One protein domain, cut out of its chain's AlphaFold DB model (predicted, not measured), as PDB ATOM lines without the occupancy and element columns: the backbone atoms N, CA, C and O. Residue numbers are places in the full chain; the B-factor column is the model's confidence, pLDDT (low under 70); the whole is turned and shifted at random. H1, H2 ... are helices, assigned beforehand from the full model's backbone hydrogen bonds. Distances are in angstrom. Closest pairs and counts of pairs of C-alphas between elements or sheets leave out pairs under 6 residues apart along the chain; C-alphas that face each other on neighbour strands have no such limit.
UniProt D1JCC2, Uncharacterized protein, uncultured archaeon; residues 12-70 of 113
ATOM      1  N   PHE A  12    -104.385  20.309  -5.105       57.47
ATOM      2  CA  PHE A  12    -104.156  19.579  -6.356       57.47
ATOM      3  C   PHE A  12    -104.537  20.392  -7.601       57.47
ATOM      4  O   PHE A  12    -103.728  20.511  -8.517       57.47
ATOM      5  N   GLY A  13    -105.725  21.004  -7.633       58.12
ATOM      6  CA  GLY A  13    -106.127  21.844  -8.768       58.12
ATOM      7  C   GLY A  13    -105.490  23.233  -8.779       58.12
ATOM      8  O   GLY A  13    -105.641  23.931  -9.771       58.12
ATOM      9  N   ASN A  14    -104.757  23.609  -7.723       58.59
ATOM     10  CA  ASN A  14    -103.863  24.775  -7.703       58.59
ATOM     11  C   ASN A  14    -102.397  24.406  -8.012       58.59
ATOM     12  O   ASN A  14    -101.566  25.299  -8.118       58.59
ATOM     13  N   ILE A  15    -102.054  23.117  -8.093       53.59
ATOM     14  CA  ILE A  15    -100.688  22.631  -8.344       53.59
ATOM     15  C   ILE A  15    -100.563  22.087  -9.771       53.59
ATOM     16  O   ILE A  15     -99.554  22.340 -10.416       53.59
ATOM     17  N   ALA A  16    -101.553  21.337 -10.268       56.50
ATOM     18  CA  ALA A  16    -101.473  20.698 -11.585       56.50
ATOM     19  C   ALA A  16    -101.617  21.721 -12.735       56.50
ATOM     20  O   ALA A  16    -100.759  21.761 -13.610       56.50
ATOM     21  N   PRO A  17    -102.627  22.601 -12.701       60.28
ATOM     22  CA  PRO A  17    -102.584  23.916 -13.325       60.28
ATOM     23  C   PRO A  17    -102.636  24.974 -12.212       60.28
ATOM     24  O   PRO A  17    -103.568  24.939 -11.410       60.28
ATOM     25  N   PRO A  18    -101.680  25.906 -12.093       65.19
ATOM     26  CA  PRO A  18    -101.654  26.884 -11.002       65.19
ATOM     27  C   PRO A  18    -102.723  27.985 -11.143       65.19
ATOM     28  O   PRO A  18    -102.430  29.174 -11.185       65.19
ATOM     29  N   SER A  19    -103.990  27.585 -11.244       69.69
ATOM     30  CA  SER A  19    -105.130  28.446 -11.557       69.69
ATOM     31  C   SER A  19    -106.437  28.020 -10.883       69.69
ATOM     32  O   SER A  19    -107.365  28.824 -10.832       69.69
ATOM     33  N   GLY A  20    -106.569  26.786 -10.375       78.00
ATOM     34  CA  GLY A  20    -107.794  26.309  -9.710       78.00
ATOM     35  C   GLY A  20    -109.006  26.136 -10.638       78.00
ATOM     36  O   GLY A  20    -110.009  25.544 -10.237       78.00
ATOM     37  N   VAL A  21    -108.927  26.605 -11.890       80.62
ATOM     38  CA  VAL A  21    -110.072  26.656 -12.813       80.62
ATOM     39  C   VAL A  21    -110.516  25.294 -13.325       80.62
ATOM     40  O   VAL A  21    -111.653  25.142 -13.772       80.62
ATOM     41  N   THR A  22    -109.678  24.269 -13.181       82.75
ATOM     42  CA  THR A  22    -110.041  22.889 -13.519       82.75
ATOM     43  C   THR A  22    -111.191  22.338 -12.680       82.75
ATOM     44  O   THR A  22    -111.835  21.370 -13.076       82.75
ATOM     45  N   TYR A  23    -111.516  22.962 -11.546       81.88
ATOM     46  CA  TYR A  23    -112.707  22.611 -10.773       81.88
ATOM     47  C   TYR A  23    -114.011  23.162 -11.355       81.88
ATOM     48  O   TYR A  23    -115.084  22.739 -10.927       81.88
ATOM     49  N   PHE A  24    -113.943  24.099 -12.302       81.69
ATOM     50  CA  PHE A  24    -115.117  24.801 -12.817       81.69
ATOM     51  C   PHE A  24    -115.479  24.385 -14.239       81.69
ATOM     52  O   PHE A  24    -116.662  24.401 -14.567       81.69
ATOM     53  N   VAL A  25    -114.508  23.954 -15.046       88.38
ATOM     54  CA  VAL A  25    -114.694  23.604 -16.463       88.38
ATOM     55  C   VAL A  25    -115.318  22.218 -16.664       88.38
ATOM     56  O   VAL A  25    -114.898  21.238 -16.048       88.38
ATOM     57  N   ASP A  26    -116.319  22.145 -17.544       89.44
ATOM     58  CA  ASP A  26    -116.957  20.907 -18.010       89.44
ATOM     59  C   ASP A  26    -116.148  20.301 -19.167       89.44
ATOM     60  O   ASP A  26    -116.367  20.613 -20.337       89.44
ATOM     61  N   MET A  27    -115.177  19.449 -18.831       86.94
ATOM     62  CA  MET A  27    -114.376  18.705 -19.806       86.94
ATOM     63  C   MET A  27    -114.035  17.297 -19.289       86.94
ATOM     64  O   MET A  27    -114.069  17.058 -18.075       86.94
ATOM     65  N   PRO A  28    -113.684  16.341 -20.172       85.44
ATOM     66  CA  PRO A  28    -113.365  14.977 -19.763       85.44
ATOM     67  C   PRO A  28    -112.272  14.918 -18.688       85.44
ATOM     68  O   PRO A  28    -111.172  15.431 -18.869       85.44
ATOM     69  N   GLY A  29    -112.575  14.257 -17.569       80.19
ATOM     70  CA  GLY A  29    -111.650  14.112 -16.439       80.19
ATOM     71  C   GLY A  29    -111.720  15.231 -15.397       80.19
ATOM     72  O   GLY A  29    -111.086  15.096 -14.351       80.19
ATOM     73  N   LEU A  30    -112.509  16.285 -15.632       84.62
ATOM     74  CA  LEU A  30    -112.749  17.365 -14.673       84.62
ATOM     75  C   LEU A  30    -114.159  17.291 -14.066       84.62
ATOM     76  O   LEU A  30    -115.049  16.618 -14.579       84.62
ATOM     77  N   PHE A  31    -114.346  17.962 -12.925       76.75
ATOM     78  CA  PHE A  31    -115.589  17.924 -12.134       76.75
ATOM     79  C   PHE A  31    -116.458  19.180 -12.294       76.75
ATOM     80  O   PHE A  31    -117.439  19.348 -11.566       76.75
ATOM     81  N   GLY A  32    -116.075  20.077 -13.200       82.19
ATOM     82  CA  GLY A  32    -116.754  21.342 -13.419       82.19
ATOM     83  C   GLY A  32    -118.043  21.224 -14.229       82.19
ATOM     84  O   GLY A  32    -118.388  20.174 -14.762       82.19
ATOM     85  N   THR A  33    -118.780  22.332 -14.305       86.56
ATOM     86  CA  THR A  33    -120.041  22.437 -15.064       86.56
ATOM     87  C   THR A  33    -120.089  23.653 -15.993       86.56
ATOM     88  O   THR A  33    -121.114  23.898 -16.628       86.56
ATOM     89  N   CYS A  34    -119.029  24.463 -16.027       86.88
ATOM     90  CA  CYS A  34    -118.909  25.628 -16.894       86.88
ATOM     91  C   CYS A  34    -118.567  25.170 -18.313       86.88
ATOM     92  O   CYS A  34    -117.562  24.496 -18.522       86.88
ATOM     93  N   LYS A  35    -119.418  25.545 -19.268       91.06
ATOM     94  CA  LYS A  35    -119.308  25.181 -20.688       91.06
ATOM     95  C   LYS A  35    -118.842  26.342 -21.559       91.06
ATOM     96  O   LYS A  35    -119.069  26.314 -22.763       91.06
ATOM     97  N   ASP A  36    -118.296  27.386 -20.944       92.25
ATOM     98  CA  ASP A  36    -117.779  28.512 -21.703       92.25
ATOM     99  C   ASP A  36    -116.594  28.047 -22.557       92.25
ATOM    100  O   ASP A  36    -115.616  27.520 -22.026       92.25
ATOM    101  N   GLU A  37    -116.723  28.181 -23.876       94.44
ATOM    102  CA  GLU A  37    -115.749  27.665 -24.837       94.44
ATOM    103  C   GLU A  37    -114.384  28.351 -24.693       94.44
ATOM    104  O   GLU A  37    -113.355  27.698 -24.881       94.44
ATOM    105  N   GLU A  38    -114.358  29.629 -24.306       94.38
ATOM    106  CA  GLU A  38    -113.115  30.368 -24.094       94.38
ATOM    107  C   GLU A  38    -112.384  29.834 -22.863       94.38
ATOM    108  O   GLU A  38    -111.212  29.458 -22.947       94.38
ATOM    109  N   LEU A  39    -113.094  29.685 -21.740       91.25
ATOM    110  CA  LEU A  39    -112.508  29.111 -20.528       91.25
ATOM    111  C   LEU A  39    -112.036  27.666 -20.748       91.25
ATOM    112  O   LEU A  39    -110.961  27.297 -20.268       91.25
ATOM    113  N   VAL A  40    -112.815  26.849 -21.469       92.25
ATOM    114  CA  VAL A  40    -112.434  25.471 -21.824       92.25
ATOM    115  C   VAL A  40    -111.130  25.474 -22.623       92.25
ATOM    116  O   VAL A  40    -110.190  24.776 -22.242       92.25
ATOM    117  N   SER A  41    -111.037  26.291 -23.676       93.62
ATOM    118  CA  SER A  41    -109.845  26.364 -24.529       93.62
ATOM    119  C   SER A  41    -108.606  26.821 -23.757       93.62
ATOM    120  O   SER A  41    -107.528  26.243 -23.908       93.62
ATOM    121  N   LEU A  42    -108.754  27.814 -22.877       92.88
ATOM    122  CA  LEU A  42    -107.654  28.280 -22.039       92.88
ATOM    123  C   LEU A  42    -107.145  27.177 -21.094       92.88
ATOM    124  O   LEU A  42    -105.934  27.008 -20.939       92.88
ATOM    125  N   VAL A  43    -108.043  26.385 -20.497       90.56
ATOM    126  CA  VAL A  43    -107.661  25.245 -19.646       90.56
ATOM    127  C   VAL A  43    -107.003  24.126 -20.447       90.56
ATOM    128  O   VAL A  43    -106.007  23.560 -19.990       90.56
ATOM    129  N   GLU A  44    -107.500  23.827 -21.646       91.19
ATOM    130  CA  GLU A  44    -106.862  22.866 -22.546       91.19
ATOM    131  C   GLU A  44    -105.429  23.285 -22.896       91.19
ATOM    132  O   GLU A  44    -104.536  22.438 -22.872       91.19
ATOM    133  N   ASN A  45    -105.177  24.573 -23.144       92.94
ATOM    134  CA  ASN A  45    -103.829  25.069 -23.426       92.94
ATOM    135  C   ASN A  45    -102.879  24.904 -22.229       92.94
ATOM    136  O   ASN A  45    -101.726  24.513 -22.416       92.94
ATOM    137  N   ILE A  46    -103.356  25.116 -20.995       91.00
ATOM    138  CA  ILE A  46    -102.559  24.847 -19.784       91.00
ATOM    139  C   ILE A  46    -102.205  23.356 -19.697       91.00
ATOM    140  O   ILE A  46    -101.044  23.010 -19.498       91.00
ATOM    141  N   ILE A  47    -103.190  22.467 -19.874       87.75
ATOM    142  CA  ILE A  47    -102.998  21.008 -19.767       87.75
ATOM    143  C   ILE A  47    -102.010  20.483 -20.821       87.75
ATOM    144  O   ILE A  47    -101.242  19.566 -20.534       87.75
ATOM    145  N   HIS A  48    -102.024  21.054 -22.027       90.94
ATOM    146  CA  HIS A  48    -101.176  20.623 -23.144       90.94
ATOM    147  C   HIS A  48     -99.882  21.438 -23.301       90.94
ATOM    148  O   HIS A  48     -99.167  21.248 -24.287       90.94
ATOM    149  N   SER A  49     -99.569  22.327 -22.355       92.62
ATOM    150  CA  SER A  49     -98.333  23.114 -22.378       92.62
ATOM    151  C   SER A  49     -97.102  22.207 -22.363       92.62
ATOM    152  O   SER A  49     -97.043  21.227 -21.614       92.62
ATOM    153  N   LYS A  50     -96.102  22.523 -23.190       94.62
ATOM    154  CA  LYS A  50     -94.901  21.677 -23.341       94.62
ATOM    155  C   LYS A  50     -93.815  21.975 -22.306       94.62
ATOM    156  O   LYS A  50     -92.931  21.148 -22.086       94.62
ATOM    157  N   ASP A  51     -93.863  23.162 -21.713       93.25
ATOM    158  CA  ASP A  51     -92.899  23.669 -20.748       93.25
ATOM    159  C   ASP A  51     -93.569  24.637 -19.758       93.25
ATOM    160  O   ASP A  51     -94.742  24.996 -19.893       93.25
ATOM    161  N   ILE A  52     -92.824  25.002 -18.712       90.31
ATOM    162  CA  ILE A  52     -93.319  25.857 -17.625       90.31
ATOM    163  C   ILE A  52     -93.632  27.268 -18.133       90.31
ATOM    164  O   ILE A  52     -94.614  27.856 -17.696       90.31
ATOM    165  N   GLU A  53     -92.840  27.797 -19.065       93.94
ATOM    166  CA  GLU A  53     -92.996  29.163 -19.576       93.94
ATOM    167  C   GLU A  53     -94.299  29.300 -20.381       93.94
ATOM    168  O   GLU A  53     -95.072  30.241 -20.181       93.94
ATOM    169  N   GLU A  54     -94.589  28.325 -21.247       94.19
ATOM    170  CA  GLU A  54     -95.849  28.240 -21.984       94.19
ATOM    171  C   GLU A  54     -97.033  28.084 -21.024       94.19
ATOM    172  O   GLU A  54     -98.012  28.826 -21.132       94.19
ATOM    173  N   MET A  55     -96.917  27.204 -20.029       91.88
ATOM    174  CA  MET A  55     -97.950  27.004 -19.013       91.88
ATOM    175  C   MET A  55     -98.258  28.293 -18.237       91.88
ATOM    176  O   MET A  55     -99.425  28.652 -18.079       91.88
ATOM    177  N   GLU A  56     -97.234  29.015 -17.773       91.06
ATOM    178  CA  GLU A  56     -97.382  30.280 -17.041       91.06
ATOM    179  C   GLU A  56     -98.042  31.374 -17.891       91.06
ATOM    180  O   GLU A  56     -98.850  32.163 -17.381       91.06
ATOM    181  N   SER A  57     -97.758  31.396 -19.197       93.88
ATOM    182  CA  SER A  57     -98.410  32.322 -20.127       93.88
ATOM    183  C   SER A  57     -99.915  32.057 -20.223       93.88
ATOM    184  O   SER A  57    -100.714  32.981 -20.067       93.88
ATOM    185  N   TRP A  58    -100.324  30.791 -20.348       94.50
ATOM    186  CA  TRP A  58    -101.738  30.418 -20.409       94.50
ATOM    187  C   TRP A  58    -102.457  30.611 -19.077       94.50
ATOM    188  O   TRP A  58    -103.602  31.062 -19.051       94.50
ATOM    189  N   VAL A  59    -101.782  30.343 -17.957       91.19
ATOM    190  CA  VAL A  59    -102.307  30.639 -16.615       91.19
ATOM    191  C   VAL A  59    -102.592  32.133 -16.461       91.19
ATOM    192  O   VAL A  59    -103.623  32.499 -15.896       91.19
ATOM    193  N   SER A  60    -101.729  32.994 -17.000       92.19
ATOM    194  CA  SER A  60    -101.933  34.446 -16.973       92.19
ATOM    195  C   SER A  60    -103.157  34.873 -17.792       92.19
ATOM    196  O   SER A  60    -103.924  35.722 -17.338       92.19
ATOM    197  N   GLU A  61    -103.389  34.269 -18.960       94.50
ATOM    198  CA  GLU A  61    -104.593  34.537 -19.762       94.50
ATOM    199  C   GLU A  61    -105.872  34.049 -19.062       94.50
ATOM    200  O   GLU A  61    -106.854  34.789 -18.992       94.50
ATOM    201  N   VAL A  62    -105.847  32.870 -18.428       91.00
ATOM    202  CA  VAL A  62    -106.960  32.398 -17.583       91.00
ATOM    203  C   VAL A  62    -107.272  33.380 -16.458       91.00
ATOM    204  O   VAL A  62    -108.440  33.640 -16.178       91.00
ATOM    205  N   GLN A  63    -106.253  33.923 -15.790       88.62
ATOM    206  CA  GLN A  63    -106.464  34.878 -14.699       88.62
ATOM    207  C   GLN A  63    -107.156  36.160 -15.181       88.62
ATOM    208  O   GLN A  63    -108.010  36.679 -14.461       88.62
ATOM    209  N   LYS A  64    -106.836  36.643 -16.389       92.31
ATOM    210  CA  LYS A  64    -107.527  37.789 -17.007       92.31
ATOM    211  C   LYS A  64    -108.988  37.460 -17.295       92.31
ATOM    212  O   LYS A  64    -109.859  38.172 -16.808       92.31
ATOM    213  N   TYR A  65    -109.245  36.337 -17.968       92.38
ATOM    214  CA  TYR A  65    -110.603  35.872 -18.254       92.38
ATOM    215  C   TYR A  65    -111.441  35.753 -16.972       92.38
ATOM    216  O   TYR A  65    -112.558  36.254 -16.888       92.38
ATOM    217  N   VAL A  66    -110.891  35.136 -15.918       88.50
ATOM    218  CA  VAL A  66    -111.597  34.986 -14.636       88.50
ATOM    219  C   VAL A  66    -111.883  36.339 -13.979       88.50
ATOM    220  O   VAL A  66    -112.929  36.493 -13.346       88.50
ATOM    221  N   ALA A  67    -110.985  37.317 -14.113       89.06
ATOM    222  CA  ALA A  67    -111.190  38.660 -13.577       89.06
ATOM    223  C   ALA A  67    -112.293  39.435 -14.320       89.06
ATOM    224  O   ALA A  67    -113.012  40.207 -13.684       89.06
ATOM    225  N   GLU A  68    -112.422  39.223 -15.630       92.31
ATOM    226  CA  GLU A  68    -113.377  39.913 -16.505       92.31
ATOM    227  C   GLU A  68    -114.766  39.262 -16.466       92.31
ATOM    228  O   GLU A  68    -115.752  39.929 -16.149       92.31
ATOM    229  N   GLU A  69    -114.834  37.953 -16.697       91.25
ATOM    230  CA  GLU A  69    -116.091  37.214 -16.871       91.25
ATOM    231  C   GLU A  69    -116.635  36.625 -15.562       91.25
ATOM    232  O   GLU A  69    -117.794  36.218 -15.478       91.25
ATOM    233  N   GLN A  70    -115.804  36.574 -14.514       87.81
ATOM    234  CA  GLN A  70    -116.166  36.090 -13.175       87.81
ATOM    235  C   GLN A  70    -116.948  34.753 -13.172       87.81
ATOM    236  O   GLN A  70    -117.951  34.623 -12.460       87.81
TER     237      GLN A  70
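AT A GLANCE: This is residues 12 to 70 of the 113 residues of an uncharacterized protein of uncultured archaeon (UniProt D1JCC2). A helical hairpin, H2 and H3 side by side, has one side covered by a long looping stretch without named elements. The one-turn helix H1 begins the printed part at the far side of that stretch, away from the hairpin. The printed part has 59 residues with three named helices in the order H1, H2, H3 and no named strand; the class is all helix, with 33 residues in the helices. The whole is compact and rounded, with a radius of gyration of the C-alphas of 10.4 A and spans of 28 by 26 by 18 A.

HOW THE PARTS SIT: H1, residues 12 to 15, is apart from both H2, residues 37 to 47, and H3, residues 52 to 69. H2 and H3 touch, with 16 pairs of C-alphas within 8 A. Their closest C-alphas are those of Ile 46 and Met 55, 5.1 A apart. They form a helical hairpin, running opposite ways at a shallow tilt of 23 degrees. In H2 and H3 every O i to N i+4 pair is within hydrogen-bond range; H1 is too short for such a pair.

IN THESE COORDINATES: H1 begins at C-alpha 12, at (-104.156, 19.579, -6.356). H2 measures 15.3 A from its first to its last C-alpha, and C-alpha 37 is at (-115.749, 27.665, -24.837). H3, the longest helix, measures 25.5 A and ends at C-alpha 69, at (-116.091, 37.214, -16.871).

THE WHOLE: The two C-alphas farthest apart are those of Thr 33 and Glu 53, 28.2 A. The link from H1 to H2, residues 16 to 36, is long; that from H2 to H3 is tight. The printed part has no cut. The mean pLDDT of the printed part is 85.4, and residues 12 to 19 are under 70.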